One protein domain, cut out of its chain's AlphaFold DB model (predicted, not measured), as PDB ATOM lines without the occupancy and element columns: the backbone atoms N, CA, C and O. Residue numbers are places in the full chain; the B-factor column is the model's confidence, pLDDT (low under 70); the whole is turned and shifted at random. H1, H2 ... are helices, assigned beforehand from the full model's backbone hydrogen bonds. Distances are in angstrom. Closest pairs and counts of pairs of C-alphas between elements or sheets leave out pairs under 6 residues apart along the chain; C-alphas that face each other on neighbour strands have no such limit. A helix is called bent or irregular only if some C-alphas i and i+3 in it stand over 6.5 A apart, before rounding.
ATOM      1  N   LYS A   2      30.998  61.495  86.612       53.78
ATOM      2  CA  LYS A   2      31.183  62.934  86.310       53.78
ATOM      3  C   LYS A   2      30.158  63.885  86.962       53.78
ATOM      4  O   LYS A   2      30.497  65.020  87.261       53.78
ATOM      5  N   SER A   3      28.931  63.429  87.224       59.12
ATOM      6  CA  SER A   3      27.864  64.237  87.838       59.12
ATOM      7  C   SER A   3      28.121  64.604  89.305       59.12
ATOM      8  O   SER A   3      27.812  65.718  89.709       59.12
ATOM      9  N   LEU A   4      28.717  63.702  90.093       65.25
ATOM     10  CA  LEU A   4      29.080  63.981  91.488       65.25
ATOM     11  C   LEU A   4      30.266  64.944  91.565       65.25
ATOM     12  O   LEU A   4      30.255  65.858  92.377       65.25
ATOM     13  N   GLN A   5      31.252  64.790  90.681       63.44
ATOM     14  CA  GLN A   5      32.353  65.750  90.571       63.44
ATOM     15  C   GLN A   5      31.845  67.150  90.217       63.44
ATOM     16  O   GLN A   5      32.180  68.104  90.903       63.44
ATOM     17  N   LEU A   6      30.970  67.266  89.214       63.28
ATOM     18  CA  LEU A   6      30.346  68.541  88.850       63.28
ATOM     19  C   LEU A   6      29.553  69.155  90.010       63.28
ATOM     20  O   LEU A   6      29.637  70.359  90.211       63.28
ATOM     21  N   PHE A   7      28.866  68.346  90.822       63.88
ATOM     22  CA  PHE A   7      28.174  68.829  92.019       63.88
ATOM     23  C   PHE A   7      29.127  69.492  93.029       63.88
ATOM     24  O   PHE A   7      28.862  70.606  93.482       63.88
ATOM     25  N   TRP A   8      30.257  68.852  93.347       70.12
ATOM     26  CA  TRP A   8      31.238  69.402  94.293       70.12
ATOM     27  C   TRP A   8      31.986  70.618  93.734       70.12
ATOM     28  O   TRP A   8      32.236  71.571  94.471       70.12
ATOM     29  N   THR A   9      32.299  70.629  92.436       60.81
ATOM     30  CA  THR A   9      33.070  71.717  91.815       60.81
ATOM     31  C   THR A   9      32.200  72.928  91.455       60.81
ATOM     32  O   THR A   9      32.599  74.064  91.696       60.81
ATOM     33  N   GLN A  10      30.985  72.721  90.933       59.12
ATOM     34  CA  GLN A  10      30.066  73.817  90.581       59.12
ATOM     35  C   GLN A  10      29.342  74.410  91.790       59.12
ATOM     36  O   GLN A  10      28.774  75.491  91.674       59.12
ATOM     37  N   TYR A  11      29.366  73.763  92.960       52.59
ATOM     38  CA  TYR A  11      28.858  74.387  94.182       52.59
ATOM     39  C   TYR A  11      29.624  75.676  94.537       52.59
ATOM     40  O   TYR A  11      29.036  76.599  95.104       52.59
ATOM     41  N   ALA A  12      30.916  75.749  94.210       56.59
ATOM     42  CA  ALA A  12      31.772  76.895  94.510       56.59
ATOM     43  C   ALA A  12      31.825  77.943  93.384       56.59
ATOM     44  O   ALA A  12      32.268  79.063  93.628       56.59
ATOM     45  N   ASP A  13      31.360  77.613  92.176       53.28
ATOM     46  CA  ASP A  13      31.372  78.525  91.031       53.28
ATOM     47  C   ASP A  13      30.029  79.264  90.907       53.28
ATOM     48  O   ASP A  13      28.977  78.678  90.655       53.28
ATOM     49  N   PHE A  14      30.067  80.578  91.112       53.44
ATOM     50  CA  PHE A  14      28.892  81.453  91.106       53.44
ATOM     51  C   PHE A  14      28.681  82.171  89.762       53.44
ATOM     52  O   PHE A  14      27.721  82.930  89.632       53.44
ATOM     53  N   SER A  15      29.550  81.959  88.768       49.38
ATOM     54  CA  SER A  15      29.556  82.760  87.534       49.38
ATOM     55  C   SER A  15      28.527  82.324  86.489       49.38
ATOM     56  O   SER A  15      28.227  83.082  85.565       49.38
ATOM     57  N   ARG A  16      27.960  81.114  86.596       52.38
ATOM     58  CA  ARG A  16      27.074  80.553  85.566       52.38
ATOM     59  C   ARG A  16      25.622  80.469  86.036       52.38
ATOM     60  O   ARG A  16      25.316  79.901  87.081       52.38
ATOM     61  N   ARG A  17      24.702  80.983  85.212       53.62
ATOM     62  CA  ARG A  17      23.248  80.854  85.399       53.62
ATOM     63  C   ARG A  17      22.874  79.371  85.319       53.62
ATOM     64  O   ARG A  17      22.882  78.791  84.238       53.62
ATOM     65  N   SER A  18      22.601  78.749  86.460       56.50
ATOM     66  CA  SER A  18      22.250  77.330  86.528       56.50
ATOM     67  C   SER A  18      20.856  77.101  85.952       56.50
ATOM     68  O   SER A  18      19.900  77.813  86.296       56.50
ATOM     69  N   ASP A  19      20.713  76.092  85.097       64.44
ATOM     70  CA  ASP A  19      19.435  75.782  84.472       64.44
ATOM     71  C   ASP A  19      18.459  75.217  85.516       64.44
ATOM     72  O   ASP A  19      18.849  74.446  86.402       64.44
ATOM     73  N   ARG A  20      17.178  75.617  85.473       68.56
ATOM     74  CA  ARG A  20      16.192  75.214  86.505       68.56
ATOM     75  C   ARG A  20      16.079  73.688  86.601       68.56
ATOM     76  O   ARG A  20      15.959  73.145  87.696       68.56
ATOM     77  N   LYS A  21      16.175  73.004  85.458       75.00
ATOM     78  CA  LYS A  21      16.147  71.541  85.347       75.00
ATOM     79  C   LYS A  21      17.326  70.876  86.067       75.00
ATOM     80  O   LYS A  21      17.117  69.901  86.779       75.00
ATOM     81  N   GLU A  22      18.543  71.391  85.898       74.69
ATOM     82  CA  GLU A  22      19.748  70.822  86.521       74.69
ATOM     83  C   GLU A  22      19.680  70.906  88.048       74.69
ATOM     84  O   GLU A  22      20.017  69.946  88.742       74.69
ATOM     85  N   PHE A  23      19.144  72.018  88.563       76.94
ATOM     86  CA  PHE A  23      18.875  72.186  89.989       76.94
ATOM     87  C   PHE A  23      17.881  71.144  90.519       76.94
ATOM     88  O   PHE A  23      18.189  70.449  91.484       76.94
ATOM     89  N   TRP A  24      16.717  70.993  89.876       79.50
ATOM     90  CA  TRP A  24      15.705  70.030  90.324       79.50
ATOM     91  C   TRP A  24      16.184  68.581  90.227       79.50
ATOM     92  O   TRP A  24      15.874  67.785  91.110       79.50
ATOM     93  N   ILE A  25      16.987  68.239  89.213       75.75
ATOM     94  CA  ILE A  25      17.616  66.916  89.121       75.75
ATOM     95  C   ILE A  25      18.576  66.683  90.295       75.75
ATOM     96  O   ILE A  25      18.509  65.631  90.927       75.75
ATOM     97  N   SER A  26      19.450  67.643  90.616       77.75
ATOM     98  CA  SER A  26      20.370  67.518  91.754       77.75
ATOM     99  C   SER A  26      19.604  67.388  93.073       77.75
ATOM    100  O   SER A  26      19.884  66.483  93.861       77.75
ATOM    101  N   GLN A  27      18.578  68.216  93.274       80.44
ATOM    102  CA  GLN A  27      17.736  68.160  94.465       80.44
ATOM    103  C   GLN A  27      16.986  66.822  94.580       80.44
ATOM    104  O   GLN A  27      16.876  66.283  95.680       80.44
ATOM    105  N   ALA A  28      16.527  66.250  93.462       79.81
ATOM    106  CA  ALA A  28      15.880  64.939  93.433       79.81
ATOM    107  C   ALA A  28      16.842  63.805  93.822       79.81
ATOM    108  O   ALA A  28      16.453  62.922  94.581       79.81
ATOM    109  N   TRP A  29      18.101  63.843  93.374       81.62
ATOM    110  CA  TRP A  29      19.112  62.868  93.805       81.62
ATOM    111  C   TRP A  29      19.386  62.943  95.309       81.62
ATOM    112  O   TRP A  29      19.474  61.905  95.966       81.62
ATOM    113  N   HIS A  30      19.466  64.150  95.874       81.38
ATOM    114  CA  HIS A  30      19.607  64.309  97.323       81.38
ATOM    115  C   HIS A  30      18.385  63.807  98.083       81.38
ATOM    116  O   HIS A  30      18.538  63.113  99.088       81.38
ATOM    117  N   LEU A  31      17.181  64.111  97.594       81.50
ATOM    118  CA  LEU A  31      15.946  63.622  98.198       81.50
ATOM    119  C   LEU A  31      15.888  62.093  98.145       81.50
ATOM    120  O   LEU A  31      15.540  61.471  99.136       81.50
ATOM    121  N   LEU A  32      16.301  61.480  97.033       84.50
ATOM    122  CA  LEU A  32      16.334  60.027  96.879       84.50
ATOM    123  C   LEU A  32      17.298  59.370  97.873       84.50
ATOM    124  O   LEU A  32      16.944  58.377  98.500       84.50
ATOM    125  N   PHE A  33      18.495  59.935  98.048       82.75
ATOM    126  CA  PHE A  33      19.490  59.386  98.971       82.75
ATOM    127  C   PHE A  33      19.110  59.587 100.445       82.75
ATOM    128  O   PHE A  33      19.388  58.735 101.282       82.75
ATOM    129  N   THR A  34      18.458  60.704 100.774       80.88
ATOM    130  CA  THR A  34      18.024  61.010 102.150       80.88
ATOM    131  C   THR A  34      16.643  60.442 102.486       80.88
ATOM    132  O   THR A  34      16.283  60.362 103.659       80.88
ATOM    133  N   SER A  35      15.888  59.989 101.481       82.69
ATOM    134  CA  SER A  35      14.531  59.445 101.610       82.69
ATOM    135  C   SER A  35      14.404  58.327 102.655       82.69
ATOM    136  O   SER A  35      13.529  58.452 103.513       82.69
ATOM    137  N   PRO A  36      15.269  57.288 102.690       83.06
ATOM    138  CA  PRO A  36      15.120  56.197 103.656       83.06
ATOM    139  C   PRO A  36      15.143  56.675 105.111       83.06
ATOM    140  O   PRO A  36      14.380  56.185 105.938       83.06
ATOM    141  N   PHE A  37      15.973  57.678 105.406       82.81
ATOM    142  CA  PHE A  37      16.074  58.273 106.734       82.81
ATOM    143  C   PHE A  37      14.797  59.021 107.119       82.81
ATOM    144  O   PHE A  37      14.230  58.774 108.180       82.81
ATOM    145  N   TRP A  38      14.290  59.886 106.238       82.19
ATOM    146  CA  TRP A  38      13.055  60.628 106.506       82.19
ATOM    147  C   TRP A  38      11.832  59.714 106.615       82.19
ATOM    148  O   TRP A  38      10.970  59.951 107.459       82.19
ATOM    149  N   ILE A  39      11.772  58.648 105.810       85.25
ATOM    150  CA  ILE A  39      10.721  57.627 105.898       85.25
ATOM    151  C   ILE A  39      10.786  56.910 107.247       85.25
ATOM    152  O   ILE A  39       9.751  56.747 107.887       85.25
ATOM    153  N   TYR A  40      11.977  56.521 107.706       83.94
ATOM    154  CA  TYR A  40      12.154  55.896 109.018       83.94
ATOM    155  C   TYR A  40      11.647  56.801 110.154       83.94
ATOM    156  O   TYR A  40      10.826  56.361 110.961       83.94
ATOM    157  N   GLN A  41      12.019  58.088 110.154       81.25
ATOM    158  CA  GLN A  41      11.515  59.052 111.144       81.25
ATOM    159  C   GLN A  41       9.987  59.229 111.066       81.25
ATOM    160  O   GLN A  41       9.324  59.382 112.092       81.25
ATOM    161  N   LEU A  42       9.410  59.192 109.862       84.31
ATOM    162  CA  LEU A  42       7.967  59.311 109.661       84.31
ATOM    163  C   LEU A  42       7.208  58.076 110.172       84.31
ATOM    164  O   LEU A  42       6.152  58.216 110.786       84.31
ATOM    165  N   VAL A  43       7.746  56.874 109.958       86.50
ATOM    166  CA  VAL A  43       7.177  55.637 110.510       86.50
ATOM    167  C   VAL A  43       7.198  55.689 112.037       86.50
ATOM    168  O   VAL A  43       6.157  55.465 112.651       86.50
ATOM    169  N   LEU A  44       8.322  56.084 112.649       82.62
ATOM    170  CA  LEU A  44       8.415  56.271 114.103       82.62
ATOM    171  C   LEU A  44       7.370  57.265 114.635       82.62
ATOM    172  O   LEU A  44       6.740  57.007 115.662       82.62
ATOM    173  N   LEU A  45       7.142  58.369 113.915       82.50
ATOM    174  CA  LEU A  45       6.119  59.356 114.263       82.50
ATOM    175  C   LEU A  45       4.712  58.737 114.307       82.50
ATOM    176  O   LEU A  45       3.974  58.958 115.268       82.50
ATOM    177  N   PHE A  46       4.336  57.965 113.284       83.31
ATOM    178  CA  PHE A  46       3.011  57.339 113.210       83.31
ATOM    179  C   PHE A  46       2.850  56.149 114.159       83.31
ATOM    180  O   PHE A  46       1.738  55.874 114.611       83.31
ATOM    181  N   SER A  47       3.942  55.468 114.500       82.00
ATOM    182  CA  SER A  47       3.931  54.325 115.413       82.00
ATOM    183  C   SER A  47       3.770  54.708 116.889       82.00
ATOM    184  O   SER A  47       3.605  53.811 117.712       82.00
ATOM    185  N   ASN A  48       3.775  56.003 117.247       65.50
ATOM    186  CA  ASN A  48       3.656  56.495 118.634       65.50
ATOM    187  C   ASN A  48       4.641  55.831 119.619       65.50
ATOM    188  O   ASN A  48       4.411  55.807 120.831       65.50
ATOM    189  N   ALA A  65      25.322  50.674 114.617       79.06
ATOM    190  CA  ALA A  65      25.309  51.980 115.256       79.06
ATOM    191  C   ALA A  65      26.469  52.863 114.753       79.06
ATOM    192  O   ALA A  65      26.281  54.058 114.518       79.06
ATOM    193  N   TRP A  66      27.626  52.262 114.454       81.06
ATOM    194  CA  TRP A  66      28.716  52.935 113.739       81.06
ATOM    195  C   TRP A  66      28.303  53.398 112.337       81.06
ATOM    196  O   TRP A  66      28.547  54.552 111.980       81.06
ATOM    197  N   PHE A  67      27.630  52.547 111.554       80.62
ATOM    198  CA  PHE A  67      27.099  52.939 110.241       80.62
ATOM    199  C   PHE A  67      26.118  54.115 110.335       80.62
ATOM    200  O   PHE A  67      26.171  55.015 109.496       80.62
ATOM    201  N   SER A  68      25.276  54.147 111.371       78.44
ATOM    202  CA  SER A  68      24.355  55.261 111.621       78.44
ATOM    203  C   SER A  68      25.099  56.579 111.875       78.44
ATOM    204  O   SER A  68      24.775  57.594 111.258       78.44
ATOM    205  N   ILE A  69      26.165  56.566 112.687       81.31
ATOM    206  CA  ILE A  69      27.005  57.755 112.922       81.31
ATOM    207  C   ILE A  69      27.637  58.255 111.617       81.31
ATOM    208  O   ILE A  69      27.571  59.449 111.321       81.31
ATOM    209  N   PHE A  70      28.234  57.369 110.813       82.44
ATOM    210  CA  PHE A  70      28.833  57.766 109.533       82.44
ATOM    211  C   PHE A  70      27.796  58.342 108.566       82.44
ATOM    212  O   PHE A  70      28.072  59.314 107.860       82.44
ATOM    213  N   PHE A  71      26.591  57.775 108.555       80.88
ATOM    214  CA  PHE A  71      25.488  58.284 107.756       80.88
ATOM    215  C   PHE A  71      25.023  59.670 108.231       80.88
ATOM    216  O   PHE A  71      24.830  60.564 107.407       80.88
ATOM    217  N   LEU A  72      24.929  59.899 109.544       79.75
ATOM    218  CA  LEU A  72      24.641  61.217 110.123       79.75
ATOM    219  C   LEU A  72      25.729  62.246 109.784       79.75
ATOM    220  O   LEU A  72      25.416  63.379 109.420       79.75
ATOM    221  N   LEU A  73      27.003  61.852 109.835       82.44
ATOM    222  CA  LEU A  73      28.117  62.711 109.435       82.44
ATOM    223  C   LEU A  73      28.025  63.085 107.947       82.44
ATOM    224  O   LEU A  73      28.203  64.246 107.586       82.44
ATOM    225  N   TYR A  74      27.700  62.121 107.083       81.50
ATOM    226  CA  TYR A  74      27.463  62.371 105.662       81.50
ATOM    227  C   TYR A  74      26.296  63.345 105.440       81.50
ATOM    228  O   TYR A  74      26.422  64.289 104.654       81.50
ATOM    229  N   LEU A  75      25.184  63.159 106.161       78.25
ATOM    230  CA  LEU A  75      24.044  64.078 106.132       78.25
ATOM    231  C   LEU A  75      24.456  65.496 106.544       78.25
ATOM    232  O   LEU A  75      24.053  66.458 105.893       78.25
ATOM    233  N   TYR A  76      25.293  65.634 107.571       78.44
ATOM    234  CA  TYR A  76      25.811  66.929 108.008       78.44
ATOM    235  C   TYR A  76      26.712  67.581 106.948       78.44
ATOM    236  O   TYR A  76      26.595  68.775 106.669       78.44
ATOM    237  N   LEU A  77      27.569  66.792 106.299       80.38
ATOM    238  CA  LEU A  77      28.493  67.283 105.277       80.38
ATOM    239  C   LEU A  77      27.759  67.812 104.036       80.38
ATOM    240  O   LEU A  77      28.165  68.821 103.460       80.38
ATOM    241  N   ILE A  78      26.671  67.148 103.637       79.00
ATOM    242  CA  ILE A  78      25.857  67.556 102.484       79.00
ATOM    243  C   ILE A  78      24.838  68.652 102.830       79.00
ATOM    244  O   ILE A  78      24.314  69.322 101.937       79.00
ATOM    245  N   PHE A  79      24.581  68.875 104.118       79.19
ATOM    246  CA  PHE A  79      23.632  69.876 104.585       79.19
ATOM    247  C   PHE A  79      24.042  71.287 104.165       79.19
ATOM    248  O   PHE A  79      23.272  71.990 103.513       79.19
ATOM    249  N   VAL A  80      25.282  71.683 104.465       79.62
ATOM    250  CA  VAL A  80      25.817  73.014 104.133       79.62
ATOM    251  C   VAL A  80      25.704  73.336 102.635       79.62
ATOM    252  O   VAL A  80      25.122  74.376 102.302       79.62
ATOM    253  N   PRO A  81      26.180  72.478 101.706       75.31
ATOM    254  CA  PRO A  81      26.054  72.772 100.289       75.31
ATOM    255  C   PRO A  81      24.598  72.801  99.814       75.31
ATOM    256  O   PRO A  81      24.241  73.666  99.012       75.31
ATOM    257  N   GLN A  82      23.729  71.937 100.348       79.19
ATOM    258  CA  GLN A  82      22.306  71.939 100.001       79.19
ATOM    259  C   GLN A  82      21.630  73.266 100.377       79.19
ATOM    260  O   GLN A  82      20.929  73.850  99.544       79.19
ATOM    261  N   GLN A  83      21.889  73.791 101.578       81.69
ATOM    262  CA  GLN A  83      21.336  75.081 102.001       81.69
ATOM    263  C   GLN A  83      21.818  76.222 101.106       81.69
ATOM    264  O   GLN A  83      21.029  77.048 100.651       81.69
ATOM    265  N   ALA A  84      23.108  76.257 100.789       79.75
ATOM    266  CA  ALA A  84      23.673  77.346 100.005       79.75
ATOM    267  C   ALA A  84      23.218  77.342  98.534       79.75
ATOM    268  O   ALA A  84      23.103  78.411  97.932       79.75
ATOM    269  N   VAL A  85      22.905  76.191  97.928       79.00
ATOM    270  CA  VAL A  85      22.248  76.170  96.604       79.00
ATOM    271  C   VAL A  85      20.829  76.745  96.693       79.00
ATOM    272  O   VAL A  85      20.439  77.547  95.841       79.00
ATOM    273  N   VAL A  86      20.075  76.404  97.739       79.75
ATOM    274  CA  VAL A  86      18.715  76.926  97.935       79.75
ATOM    275  C   VAL A  86      18.714  78.434  98.199       79.75
ATOM    276  O   VAL A  86      17.935  79.151  97.573       79.75
ATOM    277  N   VAL A  87      19.633  78.944  99.026       80.62
ATOM    278  CA  VAL A  87      19.805  80.390  99.278       80.62
ATOM    279  C   VAL A  87      20.092  81.157  97.987       80.62
ATOM    280  O   VAL A  87      19.503  82.215  97.759       80.62
ATOM    281  N   ARG A  88      20.947  80.618  97.106       79.56
ATOM    282  CA  ARG A  88      21.198  81.224  95.788       79.56
ATOM    283  C   ARG A  88      19.918  81.291  94.961       79.56
ATOM    284  O   ARG A  88      19.595  82.356  94.458       79.56
ATOM    285  N   ARG A  89      19.150  80.201  94.886       79.81
ATOM    286  CA  ARG A  89      17.892  80.172  94.121       79.81
ATOM    287  C   ARG A  89      16.811  81.089  94.687       79.81
ATOM    288  O   ARG A  89      16.109  81.714  93.903       79.81
ATOM    289  N   LEU A  90      16.701  81.201  96.010       80.56
ATOM    290  CA  LEU A  90      15.821  82.167  96.679       80.56
ATOM    291  C   LEU A  90      16.169  83.603  96.280       80.56
ATOM    292  O   LEU A  90      15.287  84.368  95.896       80.56
ATOM    293  N   ARG A  91      17.462  83.941  96.319       78.38
ATOM    294  CA  ARG A  91      17.963  85.254  95.907       78.38
ATOM    295  C   ARG A  91      17.725  85.510  94.418       78.38
ATOM    296  O   ARG A  91      17.244  86.579  94.061       78.38
ATOM    297  N   ASP A  92      18.000  84.525  93.565       73.06
ATOM    298  CA  ASP A  92      17.778  84.613  92.115       73.06
ATOM    299  C   ASP A  92      16.281  84.733  91.759       73.06
ATOM    300  O   ASP A  92      15.927  85.239  90.696       73.06
ATOM    301  N   ALA A  93      15.400  84.265  92.647       74.50
ATOM    302  CA  ALA A  93      13.949  84.380  92.558       74.50
ATOM    303  C   ALA A  93      13.396  85.715  93.102       74.50
ATOM    304  O   ALA A  93      12.194  85.951  93.012       74.50
ATOM    305  N   GLY A  94      14.239  86.589  93.663       76.25
ATOM    306  CA  GLY A  94      13.814  87.859  94.262       76.25
ATOM    307  C   GLY A  94      13.191  87.725  95.656       76.25
ATOM    308  O   GLY A  94      12.621  88.689  96.165       76.25
ATOM    309  N   PHE A  95      13.294  86.554  96.292       79.81
ATOM    310  CA  PHE A  95      12.841  86.354  97.666       79.81
ATOM    311  C   PHE A  95      13.913  86.762  98.683       79.81
ATOM    312  O   PHE A  95      15.118  86.702  98.424       79.81
ATOM    313  N   HIS A  96      13.471  87.135  99.886       84.12
ATOM    314  CA  HIS A  96      14.376  87.428 100.991       84.12
ATOM    315  C   HIS A  96      15.109  86.149 101.439       84.12
ATOM    316  O   HIS A  96      14.497  85.121 101.729       84.12
ATOM    317  N   TRP A  97      16.436  86.219 101.522       79.88
ATOM    318  CA  TRP A  97      17.342  85.128 101.907       79.88
ATOM    319  C   TRP A  97      16.992  84.439 103.237       79.88
ATOM    320  O   TRP A  97      17.250  83.246 103.391       79.88
ATOM    321  N   SER A  98      16.359  85.148 104.181       82.81
ATOM    322  CA  SER A  98      15.987  84.594 105.494       82.81
ATOM    323  C   SER A  98      14.910  83.509 105.443       82.81
ATOM    324  O   SER A  98      14.727  82.812 106.438       82.81
ATOM    325  N   LEU A  99      14.209  83.320 104.321       82.50
ATOM    326  CA  LEU A  99      13.224  82.239 104.189       82.50
ATOM    327  C   LEU A  99      13.846  80.848 104.373       82.50
ATOM    328  O   LEU A  99      13.141  79.902 104.708       82.50
ATOM    329  N   ILE A 100      15.171  80.731 104.250       84.44
ATOM    330  CA  ILE A 100      15.904  79.514 104.600       84.44
ATOM    331  C   ILE A 100      15.685  79.091 106.061       84.44
ATOM    332  O   ILE A 100      15.624  77.899 106.350       84.44
ATOM    333  N   PHE A 101      15.496  80.044 106.984       85.38
ATOM    334  CA  PHE A 101      15.302  79.755 108.408       85.38
ATOM    335  C   PHE A 101      13.996  79.017 108.704       85.38
ATOM    336  O   PHE A 101      13.921  78.312 109.709       85.38
ATOM    337  N   LEU A 102      13.004  79.119 107.815       83.69
ATOM    338  CA  LEU A 102      11.730  78.409 107.932       83.69
ATOM    339  C   LEU A 102      11.912  76.884 107.833       83.69
ATOM    340  O   LEU A 102      11.149  76.135 108.431       83.69
ATOM    341  N   PHE A 103      12.943  76.431 107.117       84.81
ATOM    342  CA  PHE A 103      13.351  75.027 107.078       84.81
ATOM    343  C   PHE A 103      14.495  74.747 108.064       84.81
ATOM    344  O   PHE A 103      14.423  73.809 108.854       84.81
ATOM    345  N   LEU A 104      15.521  75.601 108.070       86.50
ATOM    346  CA  LEU A 104      16.758  75.386 108.819       86.50
ATOM    347  C   LEU A 104      16.551  75.356 110.339       86.50
ATOM    348  O   LEU A 104      17.121  74.503 111.017       86.50
ATOM    349  N   GLY A 105      15.742  76.273 110.876       88.38
ATOM    350  CA  GLY A 105      15.477  76.368 112.313       88.38
ATOM    351  C   GLY A 105      14.830  75.096 112.867       88.38
ATOM    352  O   GLY A 105      15.403  74.478 113.765       88.38
ATOM    353  N   PRO A 106      13.689  74.650 112.311       89.06
ATOM    354  CA  PRO A 106      13.045  73.405 112.721       89.06
ATOM    355  C   PRO A 106      13.942  72.173 112.576       89.06
ATOM    356  O   PRO A 106      13.955  71.330 113.468       89.06
ATOM    357  N   THR A 107      14.734  72.073 111.502       85.94
ATOM    358  CA  THR A 107      15.666  70.948 111.318       85.94
ATOM    359  C   THR A 107      16.768  70.926 112.379       85.94
ATOM    360  O   THR A 107      17.071  69.860 112.910       85.94
ATOM    361  N   LEU A 108      17.347  72.080 112.728       87.31
ATOM    362  CA  LEU A 108      18.363  72.169 113.786       87.31
ATOM    363  C   LEU A 108      17.784  71.847 115.167       87.31
ATOM    364  O   LEU A 108      18.413  71.125 115.937       87.31
ATOM    365  N   LEU A 109      16.578  72.340 115.467       88.12
ATOM    366  CA  LEU A 109      15.887  72.026 116.719       88.12
ATOM    367  C   LEU A 109      15.554  70.538 116.821       88.12
ATOM    368  O   LEU A 109      15.746  69.958 117.884       88.12
ATOM    369  N   TYR A 110      15.129  69.915 115.718       86.00
ATOM    370  CA  TYR A 110      14.870  68.478 115.666       86.00
ATOM    371  C   TYR A 110      16.132  67.635 115.886       86.00
ATOM    372  O   TYR A 110      16.075  66.586 116.521       86.00
ATOM    373  N   LEU A 111      17.282  68.093 115.379       81.50
ATOM    374  CA  LEU A 111      18.561  67.414 115.593       81.50
ATOM    375  C   LEU A 111      19.036  67.525 117.049       81.50
ATOM    376  O   LEU A 111      19.654  66.598 117.561       81.50
ATOM    377  N   LEU A 112      18.756  68.657 117.702       85.00
ATOM    378  CA  LEU A 112      19.122  68.891 119.100       85.00
ATOM    379  C   LEU A 112      18.184  68.167 120.073       85.00
ATOM    380  O   LEU A 112      18.614  67.695 121.121       85.00
ATOM    381  N   SER A 113      16.902  68.098 119.732       83.12
ATOM    382  CA  SER A 113      15.889  67.379 120.488       83.12
ATOM    383  C   SER A 113      14.905  66.753 119.502       83.12
ATOM    384  O   SER A 113      14.212  67.499 118.798       83.12
ATOM    385  N   PRO A 114      14.801  65.412 119.437       78.50
ATOM    386  CA  PRO A 114      13.990  64.706 118.444       78.50
ATOM    387  C   PRO A 114      12.485  64.772 118.764       78.50
ATOM    388  O   PRO A 114      11.765  63.778 118.717       78.50
ATOM    389  N   ILE A 115      11.977  65.966 119.076       83.62
ATOM    390  CA  ILE A 115      10.561  66.221 119.310       83.62
ATOM    391  C   ILE A 115       9.834  66.205 117.969       83.62
ATOM    392  O   ILE A 115      10.129  66.980 117.056       83.62
ATOM    393  N   SER A 116       8.800  65.374 117.886       84.19
ATOM    394  CA  SER A 116       7.940  65.195 116.715       84.19
ATOM    395  C   SER A 116       7.413  66.494 116.098       84.19
ATOM    396  O   SER A 116       7.262  66.582 114.882       84.19
ATOM    397  N   ILE A 117       7.148  67.528 116.904       85.88
ATOM    398  CA  ILE A 117       6.636  68.806 116.392       85.88
ATOM    399  C   ILE A 117       7.653  69.528 115.501       85.88
ATOM    400  O   ILE A 117       7.271  70.130 114.498       85.88
ATOM    401  N   PHE A 118       8.950  69.417 115.810       88.81
ATOM    402  CA  PHE A 118      10.009  70.000 114.991       88.81
ATOM    403  C   PHE A 118      10.177  69.246 113.671       88.81
ATOM    404  O   PHE A 118      10.415  69.883 112.648       88.81
ATOM    405  N   LEU A 119       9.955  67.925 113.659       86.00
ATOM    406  CA  LEU A 119       9.914  67.129 112.427       86.00
ATOM    407  C   LEU A 119       8.790  67.599 111.497       86.00
ATOM    408  O   LEU A 119       9.027  67.857 110.318       86.00
ATOM    409  N   VAL A 120       7.574  67.760 112.028       87.50
ATOM    410  CA  VAL A 120       6.422  68.241 111.245       87.50
ATOM    411  C   VAL A 120       6.681  69.648 110.703       87.50
ATOM    412  O   VAL A 120       6.429  69.915 109.527       87.50
ATOM    413  N   LEU A 121       7.235  70.536 111.531       90.31
ATOM    414  CA  LEU A 121       7.558  71.902 111.128       90.31
ATOM    415  C   LEU A 121       8.673  71.945 110.069       90.31
ATOM    416  O   LEU A 121       8.587  72.738 109.133       90.31
ATOM    417  N   ALA A 122       9.669  71.058 110.153       88.38
ATOM    418  CA  ALA A 122      10.706  70.915 109.134       88.38
ATOM    419  C   ALA A 122      10.129  70.438 107.790       88.38
ATOM    420  O   ALA A 122      10.473  70.992 106.748       88.38
ATOM    421  N   LEU A 123       9.208  69.468 107.789       87.88
ATOM    422  CA  LEU A 123       8.548  69.002 106.561       87.88
ATOM    423  C   LEU A 123       7.667  70.090 105.933       87.88
ATOM    424  O   LEU A 123       7.726  70.308 104.722       87.88
ATOM    425  N   ALA A 124       6.893  70.810 106.749       87.19
ATOM    426  CA  ALA A 124       6.097  71.946 106.289       87.19
ATOM    427  C   ALA A 124       6.988  73.060 105.717       87.19
ATOM    428  O   ALA A 124       6.677  73.629 104.667       87.19
ATOM    429  N   GLY A 125       8.121  73.330 106.369       85.62
ATOM    430  CA  GLY A 125       9.093  74.310 105.910       85.62
ATOM    431  C   GLY A 125       9.742  73.923 104.583       85.62
ATOM    432  O   GLY A 125       9.823  74.748 103.673       85.62
ATOM    433  N   LEU A 126      10.118  72.650 104.428       85.88
ATOM    434  CA  LEU A 126      10.639  72.103 103.176       85.88
ATOM    435  C   LEU A 126       9.616  72.215 102.044       85.88
ATOM    436  O   LEU A 126       9.963  72.636 100.942       85.88
ATOM    437  N   PHE A 127       8.361  71.852 102.312       84.25
ATOM    438  CA  PHE A 127       7.286  71.921 101.327       84.25
ATOM    439  C   PHE A 127       7.005  73.366 100.908       84.25
ATOM    440  O   PHE A 127       6.935  73.651  99.716       84.25
ATOM    441  N   SER A 128       6.937  74.295 101.866       81.56
ATOM    442  CA  SER A 128       6.798  75.729 101.591       81.56
ATOM    443  C   SER A 128       7.935  76.242 100.704       81.56
ATOM    444  O   SER A 128       7.691  76.888  99.685       81.56
ATOM    445  N   LEU A 129       9.176  75.876 101.030       81.50
ATOM    446  CA  LEU A 129      10.358  76.254 100.265       81.50
ATOM    447  C   LEU A 129      10.337  75.671  98.850       81.50
ATOM    448  O   LEU A 129      10.601  76.381  97.881       81.50
ATOM    449  N   ALA A 130       9.966  74.398  98.715       83.12
ATOM    450  CA  ALA A 130       9.802  73.746  97.425       83.12
ATOM    451  C   ALA A 130       8.715  74.440  96.592       83.12
ATOM    452  O   ALA A 130       8.965  74.761  95.434       83.12
ATOM    453  N   CYS A 131       7.556  74.757  97.174       78.00
ATOM    454  CA  CYS A 131       6.490  75.498  96.497       78.00
ATOM    455  C   CYS A 131       6.962  76.873  96.007       78.00
ATOM    456  O   CYS A 131       6.710  77.220  94.854       78.00
ATOM    457  N   LEU A 132       7.687  77.629  96.839       76.88
ATOM    458  CA  LEU A 132       8.242  78.936  96.464       76.88
ATOM    459  C   LEU A 132       9.279  78.836  95.334       76.88
ATOM    460  O   LEU A 132       9.356  79.728  94.492       76.88
ATOM    461  N   LEU A 133      10.053  77.749  95.294       76.12
ATOM    462  CA  LEU A 133      11.056  77.490  94.257       76.12
ATOM    463  C   LEU A 133      10.457  76.932  92.954       76.12
ATOM    464  O   LEU A 133      11.035  77.129  91.880       76.12
ATOM    465  N   VAL A 134       9.324  76.224  93.032       76.06
ATOM    466  CA  VAL A 134       8.551  75.751  91.868       76.06
ATOM    467  C   VAL A 134       7.784  76.907  91.230       76.06
ATOM    468  O   VAL A 134       7.675  76.951  90.001       76.06
ATOM    469  N   LEU A 135       7.283  77.855  92.031       72.75
ATOM    470  CA  LEU A 135       6.579  79.023  91.513       72.75
ATOM    471  C   LEU A 135       7.511  79.805  90.569       72.75
ATOM    472  O   LEU A 135       8.610  80.207  90.965       72.75
TER     473      LEU A 135
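AT A GLANCE: This is residues 2 to 48 and 65 to 135 of the 221 residues of an uncharacterized protein of Streptococcus sp. A12 (UniProt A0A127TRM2). The long helix H3 leads into H4, which folds back, and H5 folds back again, a zigzag of three helices in which H4 and H5 pack closest. The bent helix H2 runs past H3 and H5 with few contacts, and short H1 sits beside its arm H2a; residues 65 to 70 of H3 stick out. The printed part has 118 residues with five named helices, H1 to H5 in chain order, and no named strand: all helix. It is compact, with a radius of gyration of the C-alphas of 15.1 A and spans of 47 by 31 by 21 A.

HOW THE PARTS SIT: Start at H3, residues 65 to 92, with a kink of 26 degrees near residue 79. Its residues 83 to 91 alone touch residues 97 to 100 of H4, residues 97 to 112, a helical hairpin at a shallow tilt of 13 degrees, opposite ways; the closest C-alphas, of Val 87 and Trp 97, are 6.0 A apart. H4 forms another hairpin with H5, residues 116 to 134; the closest C-alphas, of Phe 103 and Gly 125, are 4.5 A apart. H2, residues 20 to 46, was assigned as one helix by its hydrogen bonds but is bent, with C-alphas 33 and 36 7.2 A apart; its arms are H2a, residues 20 to 33, and H2b, residues 36 to 46, at a steep tilt of 65 degrees. H2a and H3 are near each other, with 13 pairs of C-alphas within 10 A. H1, residues 2 to 10, is close to H2a but not clearly touching, C-alphas of Phe 7 and Ser 26 at 7.9 A. Each O i to N i+4 pair is within hydrogen-bond range in H1, H2a, H2b and H5, against 22 of 24 in H3 and 8 of 12 in H4.

IN THESE COORDINATES: Find C-alpha 65 at (25.309, 51.980, 115.256); H3 runs 40.7 A from there. H4 is 23.7 A long, and H5, 27.0 A, ends at C-alpha 134, (8.551, 75.751, 91.868). H2a measures 20.4 A, H2b 15.5 A and H1 11.7 A.

THE WHOLE: The farthest C-alphas, of Ser 15 and Asn 48, are 48.2 A apart. Residues 49 to 64 are not printed; C-alphas 48 and 65 are 22.4 A apart across the cut. Of the links printed whole, none is long. Look for pLDDT under 70 at residues 2 to 7, 9 to 20 and 48.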